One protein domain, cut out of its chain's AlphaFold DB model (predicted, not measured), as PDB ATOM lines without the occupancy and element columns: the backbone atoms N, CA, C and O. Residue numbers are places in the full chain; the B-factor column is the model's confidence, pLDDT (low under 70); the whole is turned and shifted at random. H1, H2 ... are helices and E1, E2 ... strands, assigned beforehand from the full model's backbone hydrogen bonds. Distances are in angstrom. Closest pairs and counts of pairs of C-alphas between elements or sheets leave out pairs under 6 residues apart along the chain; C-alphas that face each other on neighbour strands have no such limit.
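What this domain is: This is residues 6 to 72 and 136 to 163 of the 168 residues of an uncharacterized protein of Marinobacter sp. B9-2 (UniProt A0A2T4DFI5). A long helix, H4, runs through the middle of the model, with the hairpin of E1 and E2 packed along its first half. H2 converges on H4's later half as a V, short H3 follows at H2's last residues, and H1 packs on E2. The printed part has 95 residues, in the order H1, E1, E2, H2, H3, H4; the sheet is E1 - E2, antiparallel, and the class is mostly helix. It is compact, with a radius of gyration of the C-alphas of 13.5 A and spans of 38 by 33 by 22 A.

How they stand to each other: H1, residues 6 to 13, comes nearest E2, residues 26 to 30, at the C-alphas of Val 8 and Val 28, 6.6 A apart. E1, residues 17 to 20, and E2 form a hairpin at 141 degrees, with N 17 and O 29 at 2.8 A, within hydrogen-bond range. The closest C-alphas of E1 and H4, residues 145 to 162, are those of Leu 18 and Ala 148, 5.6 A. H2, residues 42 to 56, touches H4 with residues 52 to 56 alone, closest at the C-alphas of Ala 52 and Leu 158, 6.9 A, at a steep tilt of 44 degrees, the same way. H3, residues 58 to 62, is close to but not clearly touching H4, at 7.3 A between the C-alphas of Leu 61 and Val 154. H1 and H2 are apart. In H1, H2, H3 and H4 every O i to N i+4 pair is within hydrogen-bond range.

Where its parts are: H1 begins at C-alpha 6 (41.998, -47.453, 37.085) and is 10.6 A long. E1 measures 10.1 A, E2 13.3 A, H2 20.3 A and H3 6.6 A. H4, 25.7 A, ends at C-alpha 162 (48.972, -37.646, 42.289).

The domain as a whole: The C-alphas of Met 70 and Gly 138 are the farthest apart, 39.5 A. Residues 73 to 135 are not printed; C-alphas 72 and 136 are 37.4 A apart across the cut. The link E2 to H2 is long. Mean pLDDT of the printed part is 71.5; residues 50 to 72, 137 to 138 and 158 to 163 are under 70.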
ATOM      1  N   ILE A   6      40.694 -46.824  37.334       72.56
ATOM      2  CA  ILE A   6      41.998 -47.453  37.085       72.56
ATOM      3  C   ILE A   6      42.207 -47.739  35.585       72.56
ATOM      4  O   ILE A   6      43.188 -47.235  35.030       72.56
ATOM      5  N   PRO A   7      41.306 -48.462  34.885       72.62
ATOM      6  CA  PRO A   7      41.483 -48.729  33.458       72.62
ATOM      7  C   PRO A   7      41.421 -47.458  32.604       72.62
ATOM      8  O   PRO A   7      42.181 -47.347  31.649       72.62
ATOM      9  N   VAL A   8      40.607 -46.457  32.962       77.56
ATOM     10  CA  VAL A   8      40.561 -45.173  32.234       77.56
ATOM     11  C   VAL A   8      41.886 -44.423  32.348       77.56
ATOM     12  O   VAL A   8      42.418 -43.967  31.340       77.56
ATOM     13  N   ILE A   9      42.433 -44.302  33.559       72.56
ATOM     14  CA  ILE A   9      43.715 -43.630  33.820       72.56
ATOM     15  C   ILE A   9      44.846 -44.352  33.084       72.56
ATOM     16  O   ILE A   9      45.651 -43.694  32.427       72.56
ATOM     17  N   SER A  10      44.877 -45.686  33.158       70.44
ATOM     18  CA  SER A  10      45.863 -46.516  32.461       70.44
ATOM     19  C   SER A  10      45.776 -46.352  30.944       70.44
ATOM     20  O   SER A  10      46.796 -46.185  30.282       70.44
ATOM     21  N   ALA A  11      44.564 -46.357  30.386       77.69
ATOM     22  CA  ALA A  11      44.344 -46.202  28.953       77.69
ATOM     23  C   ALA A  11      44.737 -44.804  28.456       77.69
ATOM     24  O   ALA A  11      45.354 -44.672  27.403       77.69
ATOM     25  N   LEU A  12      44.440 -43.760  29.236       76.62
ATOM     26  CA  LEU A  12      44.854 -42.392  28.924       76.62
ATOM     27  C   LEU A  12      46.381 -42.231  28.993       76.62
ATOM     28  O   LEU A  12      46.971 -41.566  28.147       76.62
ATOM     29  N   ALA A  13      47.027 -42.867  29.977       72.81
ATOM     30  CA  ALA A  13      48.482 -42.859  30.128       72.81
ATOM     31  C   ALA A  13      49.197 -43.624  29.001       72.81
ATOM     32  O   ALA A  13      50.283 -43.227  28.589       72.81
ATOM     33  N   ALA A  14      48.563 -44.667  28.456       78.62
ATOM     34  CA  ALA A  14      49.034 -45.410  27.287       78.62
ATOM     35  C   ALA A  14      48.838 -44.659  25.949       78.62
ATOM     36  O   ALA A  14      49.050 -45.234  24.884       78.62
ATOM     37  N   GLY A  15      48.425 -43.386  25.986       76.88
ATOM     38  CA  GLY A  15      48.220 -42.553  24.797       76.88
ATOM     39  C   GLY A  15      46.793 -42.568  24.245       76.88
ATOM     40  O   GLY A  15      46.559 -42.061  23.149       76.88
ATOM     41  N   GLY A  16      45.830 -43.127  24.982       84.06
ATOM     42  CA  GLY A  16      44.419 -43.079  24.615       84.06
ATOM     43  C   GLY A  16      43.807 -41.677  24.725       84.06
ATOM     44  O   GLY A  16      44.262 -40.814  25.482       84.06
ATOM     45  N   THR A  17      42.727 -41.446  23.983       85.12
ATOM     46  CA  THR A  17      41.960 -40.197  23.980       85.12
ATOM     47  C   THR A  17      40.530 -40.437  24.445       85.12
ATOM     48  O   THR A  17      39.933 -41.478  24.179       85.12
ATOM     49  N   LEU A  18      39.973 -39.474  25.182       87.12
ATOM     50  CA  LEU A  18      38.573 -39.527  25.593       87.12
ATOM     51  C   LEU A  18      37.685 -39.038  24.457       87.12
ATOM     52  O   LEU A  18      37.879 -37.932  23.949       87.12
ATOM     53  N   VAL A  19      36.691 -39.847  24.102       88.50
ATOM     54  CA  VAL A  19      35.745 -39.572  23.015       88.50
ATOM     55  C   VAL A  19      34.319 -39.803  23.524       88.50
ATOM     56  O   VAL A  19      34.089 -40.722  24.321       88.50
ATOM     57  N   PRO A  20      33.347 -38.962  23.124       88.31
ATOM     58  CA  PRO A  20      31.951 -39.178  23.478       88.31
ATOM     59  C   PRO A  20      31.413 -40.476  22.869       88.31
ATOM     60  O   PRO A  20      31.685 -40.798  21.715       88.31
ATOM     61  N   HIS A  21      30.621 -41.212  23.646       85.38
ATOM     62  CA  HIS A  21      29.986 -42.443  23.184       85.38
ATOM     63  C   HIS A  21      28.568 -42.156  22.663       85.38
ATOM     64  O   HIS A  21      27.821 -41.396  23.280       85.38
ATOM     65  N   ALA A  22      28.170 -42.775  21.544       77.25
ATOM     66  CA  ALA A  22      26.880 -42.510  20.890       77.25
ATOM     67  C   ALA A  22      25.665 -42.859  21.777       77.25
ATOM     68  O   ALA A  22      24.654 -42.157  21.759       77.25
ATOM     69  N   ALA A  23      25.797 -43.896  22.611       77.38
ATOM     70  CA  ALA A  23      24.793 -44.278  23.611       77.38
ATOM     71  C   ALA A  23      24.823 -43.412  24.895       77.38
ATOM     72  O   ALA A  23      24.113 -43.711  25.849       77.38
ATOM     73  N   GLY A  24      25.643 -42.353  24.925       80.69
ATOM     74  CA  GLY A  24      25.873 -41.499  26.089       80.69
ATOM     75  C   GLY A  24      27.056 -41.954  26.951       80.69
ATOM     76  O   GLY A  24      27.526 -43.090  26.850       80.69
ATOM     77  N   GLY A  25      27.568 -41.041  27.781       84.62
ATOM     78  CA  GLY A  25      28.819 -41.226  28.520       84.62
ATOM     79  C   GLY A  25      30.063 -40.985  27.655       84.62
ATOM     80  O   GLY A  25      30.004 -40.375  26.581       84.62
ATOM     81  N   MET A  26      31.217 -41.443  28.130       85.81
ATOM     82  CA  MET A  26      32.497 -41.334  27.429       85.81
ATOM     83  C   MET A  26      33.244 -42.660  27.425       85.81
ATOM     84  O   MET A  26      33.066 -43.482  28.315       85.81
ATOM     85  N   ILE A  27      34.124 -42.841  26.450       88.25
ATOM     86  CA  ILE A  27      35.034 -43.985  26.367       88.25
ATOM     87  C   ILE A  27      36.453 -43.509  26.094       88.25
ATOM     88  O   ILE A  27      36.654 -42.415  25.559       88.25
ATOM     89  N   VAL A  28      37.438 -44.342  26.423       86.69
ATOM     90  CA  VAL A  28      38.804 -44.138  25.946       86.69
ATOM     91  C   VAL A  28      38.992 -44.929  24.656       86.69
ATOM     92  O   VAL A  28      38.736 -46.133  24.599       86.69
ATOM     93  N   THR A  29      39.438 -44.239  23.611       86.19
ATOM     94  CA  THR A  29      39.873 -44.849  22.355       86.19
ATOM     95  C   THR A  29      41.390 -44.763  22.237       86.19
ATOM     96  O   THR A  29      42.016 -43.841  22.755       86.19
ATOM     97  N   SER A  30      41.992 -45.732  21.567       84.44
ATOM     98  CA  SER A  30      43.422 -45.796  21.275       84.44
ATOM     99  C   SER A  30      43.632 -46.067  19.784       84.44
ATOM    100  O   SER A  30      42.665 -46.198  19.032       84.44
ATOM    101  N   ALA A  31      44.884 -46.183  19.339       78.44
ATOM    102  CA  ALA A  31      45.189 -46.535  17.950       78.44
ATOM    103  C   ALA A  31      44.594 -47.896  17.525       78.44
ATOM    104  O   ALA A  31      44.319 -48.095  16.346       78.44
ATOM    105  N   SER A  32      44.348 -48.808  18.474       78.50
ATOM    106  CA  SER A  32      43.684 -50.099  18.241       78.50
ATOM    107  C   SER A  32      42.157 -50.056  18.416       78.50
ATOM    108  O   SER A  32      41.502 -51.092  18.330       78.50
ATOM    109  N   GLY A  33      41.575 -48.872  18.639       83.12
ATOM    110  CA  GLY A  33      40.142 -48.672  18.858       83.12
ATOM    111  C   GLY A  33      39.754 -48.570  20.335       83.12
ATOM    112  O   GLY A  33      40.551 -48.146  21.179       83.12
ATOM    113  N   TYR A  34      38.497 -48.915  20.639       80.56
ATOM    114  CA  TYR A  34      37.927 -48.837  21.989       80.56
ATOM    115  C   TYR A  34      38.739 -49.658  22.996       80.56
ATOM    116  O   TYR A  34      38.972 -50.851  22.802       80.56
ATOM    117  N   VAL A  35      39.116 -49.029  24.109       81.00
ATOM    118  CA  VAL A  35      39.791 -49.719  25.206       81.00
ATOM    119  C   VAL A  35      38.740 -50.301  26.149       81.00
ATOM    120  O   VAL A  35      37.984 -49.567  26.789       81.00
ATOM    121  N   ALA A  36      38.684 -51.629  26.240       78.00
ATOM    122  CA  ALA A  36      37.698 -52.323  27.060       78.00
ATOM    123  C   ALA A  36      37.745 -51.883  28.533       78.00
ATOM    124  O   ALA A  36      38.808 -51.649  29.107       78.00
ATOM    125  N   GLY A  37      36.567 -51.770  29.150       77.12
ATOM    126  CA  GLY A  37      36.445 -51.378  30.554       77.12
ATOM    127  C   GLY A  37      36.729 -49.900  30.825       77.12
ATOM    128  O   GLY A  37      36.901 -49.545  31.982       77.12
ATOM    129  N   THR A  38      36.766 -49.035  29.803       82.38
ATOM    130  CA  THR A  38      36.996 -47.584  29.969       82.38
ATOM    131  C   THR A  38      35.738 -46.729  29.823       82.38
ATOM    132  O   THR A  38      35.820 -45.512  29.652       82.38
ATOM    133  N   TYR A  39      34.562 -47.352  29.900       83.56
ATOM    134  CA  TYR A  39      33.293 -46.639  29.847       83.56
ATOM    135  C   TYR A  39      33.086 -45.759  31.088       83.56
ATOM    136  O   TYR A  39      32.965 -46.250  32.210       83.56
ATOM    137  N   LEU A  40      33.012 -44.448  30.883       80.19
ATOM    138  CA  LEU A  40      32.695 -43.448  31.894       80.19
ATOM    139  C   LEU A  40      31.235 -43.021  31.759       80.19
ATOM    140  O   LEU A  40      30.871 -42.286  30.840       80.19
ATOM    141  N   SER A  41      30.420 -43.439  32.725       83.50
ATOM    142  CA  SER A  41      29.043 -42.968  32.846       83.50
ATOM    143  C   SER A  41      28.977 -41.495  33.240       83.50
ATOM    144  O   SER A  41      29.890 -40.930  33.847       83.50
ATOM    145  N   THR A  42      27.840 -40.871  32.977       82.44
ATOM    146  CA  THR A  42      27.538 -39.487  33.363       82.44
ATOM    147  C   THR A  42      27.662 -39.286  34.874       82.44
ATOM    148  O   THR A  42      28.208 -38.278  35.330       82.44
ATOM    149  N   ALA A  43      27.248 -40.286  35.657       75.19
ATOM    150  CA  ALA A  43      27.428 -40.308  37.105       75.19
ATOM    151  C   ALA A  43      28.914 -40.384  37.503       75.19
ATOM    152  O   ALA A  43      29.359 -39.636  38.377       75.19
ATOM    153  N   ALA A  44      29.708 -41.221  36.821       75.56
ATOM    154  CA  ALA A  44      31.154 -41.302  37.024       75.56
ATOM    155  C   ALA A  44      31.849 -39.967  36.723       75.56
ATOM    156  O   ALA A  44      32.725 -39.541  37.476       75.56
ATOM    157  N   ILE A  45      31.422 -39.276  35.661       80.19
ATOM    158  CA  ILE A  45      31.925 -37.948  35.286       80.19
ATOM    159  C   ILE A  45      31.570 -36.917  36.365       80.19
ATOM    160  O   ILE A  45      32.411 -36.093  36.728       80.19
ATOM    161  N   GLY A  46      30.357 -36.971  36.921       76.25
ATOM    162  CA  GLY A  46      29.946 -36.113  38.035       76.25
ATOM    163  C   GLY A  46      30.804 -36.318  39.287       76.25
ATOM    164  O   GLY A  46      31.297 -35.344  39.870       76.25
ATOM    165  N   GLY A  47      31.049 -37.578  39.656       72.31
ATOM    166  CA  GLY A  47      31.943 -37.941  40.760       72.31
ATOM    167  C   GLY A  47      33.378 -37.469  40.519       72.31
ATOM    168  O   GLY A  47      33.976 -36.830  41.385       72.31
ATOM    169  N   LEU A  48      33.896 -37.678  39.307       75.12
ATOM    170  CA  LEU A  48      35.220 -37.222  38.892       75.12
ATOM    171  C   LEU A  48      35.365 -35.703  38.978       75.12
ATOM    172  O   LEU A  48      36.354 -35.221  39.513       75.12
ATOM    173  N   LEU A  49      34.397 -34.933  38.477       72.69
ATOM    174  CA  LEU A  49      34.438 -33.469  38.550       72.69
ATOM    175  C   LEU A  49      34.370 -32.964  39.990       72.69
ATOM    176  O   LEU A  49      34.952 -31.925  40.305       72.69
ATOM    177  N   THR A  50      33.668 -33.686  40.859       68.56
ATOM    178  CA  THR A  50      33.585 -33.371  42.289       68.56
ATOM    179  C   THR A  50      34.927 -33.634  42.963       68.56
ATOM    180  O   THR A  50      35.489 -32.715  43.554       68.56
ATOM    181  N   ALA A  51      35.507 -34.820  42.755       66.31
ATOM    182  CA  ALA A  51      36.847 -35.174  43.224       66.31
ATOM    183  C   ALA A  51      37.931 -34.246  42.649       66.31
ATOM    184  O   ALA A  51      38.876 -33.864  43.338       66.31
ATOM    185  N   ALA A  52      37.782 -33.817  41.396       65.06
ATOM    186  CA  ALA A  52      38.680 -32.856  40.780       65.06
ATOM    187  C   ALA A  52      38.553 -31.471  41.418       65.06
ATOM    188  O   ALA A  52      39.559 -30.802  41.628       65.06
ATOM    189  N   SER A  53      37.329 -31.047  41.758       64.31
ATOM    190  CA  SER A  53      37.075 -29.741  42.378       64.31
ATOM    191  C   SER A  53      37.659 -29.674  43.788       64.31
ATOM    192  O   SER A  53      38.170 -28.626  44.176       64.31
ATOM    193  N   THR A  54      37.622 -30.782  44.533       62.03
ATOM    194  CA  THR A  54      38.228 -30.880  45.868       62.03
ATOM    195  C   THR A  54      39.750 -31.008  45.798       62.03
ATOM    196  O   THR A  54      40.450 -30.355  46.565       62.03
ATOM    197  N   THR A  55      40.281 -31.783  44.847       60.84
ATOM    198  CA  THR A  55      41.726 -32.061  44.748       60.84
ATOM    199  C   THR A  55      42.513 -30.922  44.097       60.84
ATOM    200  O   THR A  55      43.622 -30.597  44.530       60.84
ATOM    201  N   LEU A  56      41.982 -30.310  43.036       58.19
ATOM    202  CA  LEU A  56      42.639 -29.207  42.321       58.19
ATOM    203  C   LEU A  56      42.266 -27.836  42.902       58.19
ATOM    204  O   LEU A  56      42.963 -26.861  42.642       58.19
ATOM    205  N   GLY A  57      41.218 -27.764  43.725       61.09
ATOM    206  CA  GLY A  57      40.597 -26.511  44.131       61.09
ATOM    207  C   GLY A  57      39.698 -25.975  43.016       61.09
ATOM    208  O   GLY A  57      40.038 -26.025  41.831       61.09
ATOM    209  N   ALA A  58      38.529 -25.448  43.388       53.22
ATOM    210  CA  ALA A  58      37.533 -24.965  42.433       53.22
ATOM    211  C   ALA A  58      38.133 -23.962  41.425       53.22
ATOM    212  O   ALA A  58      37.854 -24.057  40.232       53.22
ATOM    213  N   GLY A  59      39.026 -23.077  41.880       50.12
ATOM    214  CA  GLY A  59      39.708 -22.090  41.038       50.12
ATOM    215  C   GLY A  59      40.534 -22.696  39.898       50.12
ATOM    216  O   GLY A  59      40.407 -22.247  38.762       50.12
ATOM    217  N   ALA A  60      41.313 -23.754  40.148       56.09
ATOM    218  CA  ALA A  60      42.194 -24.346  39.134       56.09
ATOM    219  C   ALA A  60      41.422 -25.048  38.007       56.09
ATOM    220  O   ALA A  60      41.848 -25.017  36.854       56.09
ATOM    221  N   LEU A  61      40.256 -25.625  38.319       57.09
ATOM    222  CA  LEU A  61      39.368 -26.173  37.295       57.09
ATOM    223  C   LEU A  61      38.812 -25.072  36.388       57.09
ATOM    224  O   LEU A  61      38.854 -25.206  35.166       57.09
ATOM    225  N   TYR A  62      38.314 -23.977  36.971       52.81
ATOM    226  CA  TYR A  62      37.709 -22.879  36.207       52.81
ATOM    227  C   TYR A  62      38.735 -22.095  35.362       52.81
ATOM    228  O   TYR A  62      38.371 -21.557  34.316       52.81
ATOM    229  N   LEU A  63      40.018 -22.113  35.747       53.50
ATOM    230  CA  LEU A  63      41.155 -21.470  35.069       53.50
ATOM    231  C   LEU A  63      41.818 -22.324  33.967       53.50
ATOM    232  O   LEU A  63      42.971 -22.080  33.617       53.50
ATOM    233  N   SER A  64      41.125 -23.312  33.382       51.88
ATOM    234  CA  SER A  64      41.639 -24.171  32.290       51.88
ATOM    235  C   SER A  64      41.865 -23.423  30.946       51.88
ATOM    236  O   SER A  64      41.316 -23.788  29.899       51.88
ATOM    237  N   GLY A  65      42.723 -22.403  30.958       41.31
ATOM    238  CA  GLY A  65      43.289 -21.690  29.817       41.31
ATOM    239  C   GLY A  65      44.439 -20.796  30.286       41.31
ATOM    240  O   GLY A  65      44.172 -19.834  30.986       41.31
ATOM    241  N   ALA A  66      45.680 -21.147  29.918       40.94
ATOM    242  CA  ALA A  66      46.961 -20.409  30.016       40.94
ATOM    243  C   ALA A  66      47.367 -19.701  31.337       40.94
ATOM    244  O   ALA A  66      48.538 -19.380  31.495       40.94
ATOM    245  N   ALA A  67      46.473 -19.514  32.306       34.72
ATOM    246  CA  ALA A  67      46.685 -18.771  33.547       34.72
ATOM    247  C   ALA A  67      46.653 -19.678  34.794       34.72
ATOM    248  O   ALA A  67      46.417 -19.219  35.909       34.72
ATOM    249  N   SER A  68      46.886 -20.984  34.632       39.88
ATOM    250  CA  SER A  68      46.988 -21.928  35.756       39.88
ATOM    251  C   SER A  68      48.345 -21.880  36.474       39.88
ATOM    252  O   SER A  68      48.553 -22.636  37.416       39.88
ATOM    253  N   SER A  69      49.269 -21.010  36.053       38.53
ATOM    254  CA  SER A  69      50.612 -20.863  36.634       38.53
ATOM    255  C   SER A  69      50.655 -20.100  37.966       38.53
ATOM    256  O   SER A  69      51.729 -19.982  38.540       38.53
ATOM    257  N   MET A  70      49.518 -19.618  38.490       42.19
ATOM    258  CA  MET A  70      49.467 -18.892  39.773       42.19
ATOM    259  C   MET A  70      48.779 -19.637  40.926       42.19
ATOM    260  O   MET A  70      48.781 -19.140  42.048       42.19
ATOM    261  N   ILE A  71      48.244 -20.848  40.719       43.62
ATOM    262  CA  ILE A  71      47.753 -21.693  41.830       43.62
ATOM    263  C   ILE A  71      48.822 -22.737  42.133       43.62
ATOM    264  O   ILE A  71      48.661 -23.940  41.938       43.62
ATOM    265  N   GLY A  72      49.974 -22.225  42.533       39.25
ATOM    266  CA  GLY A  72      51.166 -23.005  42.799       39.25
ATOM    267  C   GLY A  72      52.025 -22.352  43.863       39.25
ATOM    268  O   GLY A  72      53.227 -22.398  43.727       39.25
ATOM    269  N   LYS A 136      18.605 -37.146  34.076       73.56
ATOM    270  CA  LYS A 136      17.839 -37.982  35.006       73.56
ATOM    271  C   LYS A 136      18.643 -39.229  35.370       73.56
ATOM    272  O   LYS A 136      19.343 -39.786  34.527       73.56
ATOM    273  N   GLU A 137      18.509 -39.674  36.614       65.75
ATOM    274  CA  GLU A 137      19.120 -40.922  37.067       65.75
ATOM    275  C   GLU A 137      18.688 -42.083  36.160       65.75
ATOM    276  O   GLU A 137      17.520 -42.195  35.790       65.75
ATOM    277  N   GLY A 138      19.651 -42.906  35.740       67.94
ATOM    278  CA  GLY A 138      19.424 -43.994  34.784       67.94
ATOM    279  C   GLY A 138      19.528 -43.603  33.302       67.94
ATOM    280  O   GLY A 138      19.492 -44.493  32.457       67.94
ATOM    281  N   HIS A 139      19.711 -42.319  32.972       74.06
ATOM    282  CA  HIS A 139      20.010 -41.865  31.611       74.06
ATOM    283  C   HIS A 139      21.457 -41.382  31.471       74.06
ATOM    284  O   HIS A 139      22.055 -40.851  32.406       74.06
ATOM    285  N   GLU A 140      22.010 -41.534  30.269       80.06
ATOM    286  CA  GLU A 140      23.365 -41.103  29.942       80.06
ATOM    287  C   GLU A 140      23.343 -39.814  29.114       80.06
ATOM    288  O   GLU A 140      22.641 -39.698  28.108       80.06
ATOM    289  N   ALA A 141      24.128 -38.825  29.535       83.44
ATOM    290  CA  ALA A 141      24.309 -37.586  28.805       83.44
ATOM    291  C   ALA A 141      25.156 -37.833  27.555       83.44
ATOM    292  O   ALA A 141      26.213 -38.464  27.607       83.44
ATOM    293  N   GLN A 142      24.734 -37.269  26.428       84.94
ATOM    294  CA  GLN A 142      25.565 -37.222  25.230       84.94
ATOM    295  C   GLN A 142      26.556 -36.072  25.339       84.94
ATOM    296  O   GLN A 142      26.152 -34.912  25.426       84.94
ATOM    297  N   PHE A 143      27.848 -36.380  25.337       85.69
ATOM    298  CA  PHE A 143      28.905 -35.376  25.404       85.69
ATOM    299  C   PHE A 143      29.364 -34.953  24.007       85.69
ATOM    300  O   PHE A 143      29.227 -35.687  23.036       85.69
ATOM    301  N   THR A 144      29.910 -33.747  23.904       86.44
ATOM    302  CA  THR A 144      30.593 -33.275  22.688       86.44
ATOM    303  C   THR A 144      32.093 -33.550  22.784       86.44
ATOM    304  O   THR A 144      32.644 -33.646  23.881       86.44
ATOM    305  N   GLU A 145      32.799 -33.597  21.653       79.69
ATOM    306  CA  GLU A 145      34.264 -33.773  21.628       79.69
ATOM    307  C   GLU A 145      35.001 -32.707  22.448       79.69
ATOM    308  O   GLU A 145      36.012 -32.958  23.104       79.69
ATOM    309  N   THR A 146      34.453 -31.496  22.456       78.88
ATOM    310  CA  THR A 146      34.983 -30.381  23.236       78.88
ATOM    311  C   THR A 146      34.881 -30.637  24.743       78.88
ATOM    312  O   THR A 146      35.807 -30.314  25.489       78.88
ATOM    313  N   GLU A 147      33.767 -31.216  25.198       79.94
ATOM    314  CA  GLU A 147      33.569 -31.617  26.596       79.94
ATOM    315  C   GLU A 147      34.492 -32.790  26.957       79.94
ATOM    316  O   GLU A 147      35.115 -32.769  28.020       79.94
ATOM    317  N   ALA A 148      34.671 -33.749  26.045       84.25
ATOM    318  CA  ALA A 148      35.592 -34.868  26.231       84.25
ATOM    319  C   ALA A 148      37.049 -34.396  26.381       84.25
ATOM    320  O   ALA A 148      37.732 -34.772  27.336       84.25
ATOM    321  N   LYS A 149      37.503 -33.467  25.530       81.56
ATOM    322  CA  LYS A 149      38.843 -32.859  25.616       81.56
ATOM    323  C   LYS A 149      39.050 -32.073  26.913       81.56
ATOM    324  O   LYS A 149      40.155 -32.044  27.457       81.56
ATOM    325  N   MET A 150      38.000 -31.433  27.426       77.81
ATOM    326  CA  MET A 150      38.042 -30.753  28.721       77.81
ATOM    327  C   MET A 150      38.220 -31.754  29.868       77.81
ATOM    328  O   MET A 150      39.108 -31.577  30.699       77.81
ATOM    329  N   LEU A 151      37.429 -32.827  29.885       80.06
ATOM    330  CA  LEU A 151      37.521 -33.875  30.905       80.06
ATOM    331  C   LEU A 151      38.860 -34.620  30.849       80.06
ATOM    332  O   LEU A 151      39.443 -34.913  31.893       80.06
ATOM    333  N   GLN A 152      39.410 -34.821  29.653       81.88
ATOM    334  CA  GLN A 152      40.752 -35.367  29.460       81.88
ATOM    335  C   GLN A 152      41.832 -34.503  30.120       81.88
ATOM    336  O   GLN A 152      42.717 -35.025  30.800       81.88
ATOM    337  N   ARG A 153      41.751 -33.173  29.976       78.50
ATOM    338  CA  ARG A 153      42.688 -32.246  30.634       78.50
ATOM    339  C   ARG A 153      42.585 -32.323  32.151       78.50
ATOM    340  O   ARG A 153      43.617 -32.375  32.813       78.50
ATOM    341  N   VAL A 154      41.367 -32.382  32.689       75.19
ATOM    342  CA  VAL A 154      41.138 -32.527  34.135       75.19
ATOM    343  C   VAL A 154      41.755 -33.828  34.656       75.19
ATOM    344  O   VAL A 154      42.489 -33.801  35.642       75.19
ATOM    345  N   LEU A 155      41.538 -34.952  33.968       75.88
ATOM    346  CA  LEU A 155      42.132 -36.244  34.331       75.88
ATOM    347  C   LEU A 155      43.658 -36.223  34.280       75.88
ATOM    348  O   LEU A 155      44.312 -36.695  35.207       75.88
ATOM    349  N   THR A 156      44.228 -35.618  33.241       73.81
ATOM    350  CA  THR A 156      45.687 -35.504  33.096       73.81
ATOM    351  C   THR A 156      46.290 -34.636  34.207       73.81
ATOM    352  O   THR A 156      47.360 -34.942  34.730       73.81
ATOM    353  N   GLN A 157      45.608 -33.560  34.614       70.25
ATOM    354  CA  GLN A 157      46.048 -32.720  35.735       70.25
ATOM    355  C   GLN A 157      45.962 -33.450  37.079       70.25
ATOM    356  O   GLN A 157      46.874 -33.328  37.897       70.25
ATOM    357  N   LEU A 158      44.912 -34.250  37.294       66.31
ATOM    358  CA  LEU A 158      44.798 -35.092  38.485       66.31
ATOM    359  C   LEU A 158      45.907 -36.143  38.558       66.31
ATOM    360  O   LEU A 158      46.498 -36.321  39.621       66.31
ATOM    361  N   GLN A 159      46.238 -36.784  37.433       67.50
ATOM    362  CA  GLN A 159      47.360 -37.724  37.355       67.50
ATOM    363  C   GLN A 159      48.691 -37.056  37.716       67.50
ATOM    364  O   GLN A 159      49.446 -37.597  38.521       67.50
ATOM    365  N   LYS A 160      48.965 -35.866  37.165       66.00
ATOM    366  CA  LYS A 160      50.201 -35.123  37.460       66.00
ATOM    367  C   LYS A 160      50.325 -34.755  38.939       66.00
ATOM    368  O   LYS A 160      51.415 -34.854  39.481       66.00
ATOM    369  N   LYS A 161      49.227 -34.375  39.601       59.50
ATOM    370  CA  LYS A 161      49.238 -34.006  41.029       59.50
ATOM    371  C   LYS A 161      49.331 -35.216  41.970       59.50
ATOM    372  O   LYS A 161      49.811 -35.075  43.087       59.50
ATOM    373  N   GLY A 162      48.875 -36.392  41.532       47.62
ATOM    374  CA  GLY A 162      48.972 -37.646  42.289       47.62
ATOM    375  C   GLY A 162      50.359 -38.299  42.268       47.62
ATOM    376  O   GLY A 162      50.610 -39.194  43.071       47.62
ATOM    377  N   LYS A 163      51.258 -37.860  41.380       45.88
ATOM    378  CA  LYS A 163      52.659 -38.281  41.350       45.88
ATOM    379  C   LYS A 163      53.457 -37.283  42.210       45.88
ATOM    380  O   LYS A 163      53.647 -36.154  41.757       45.88
TER     381      LYS A 163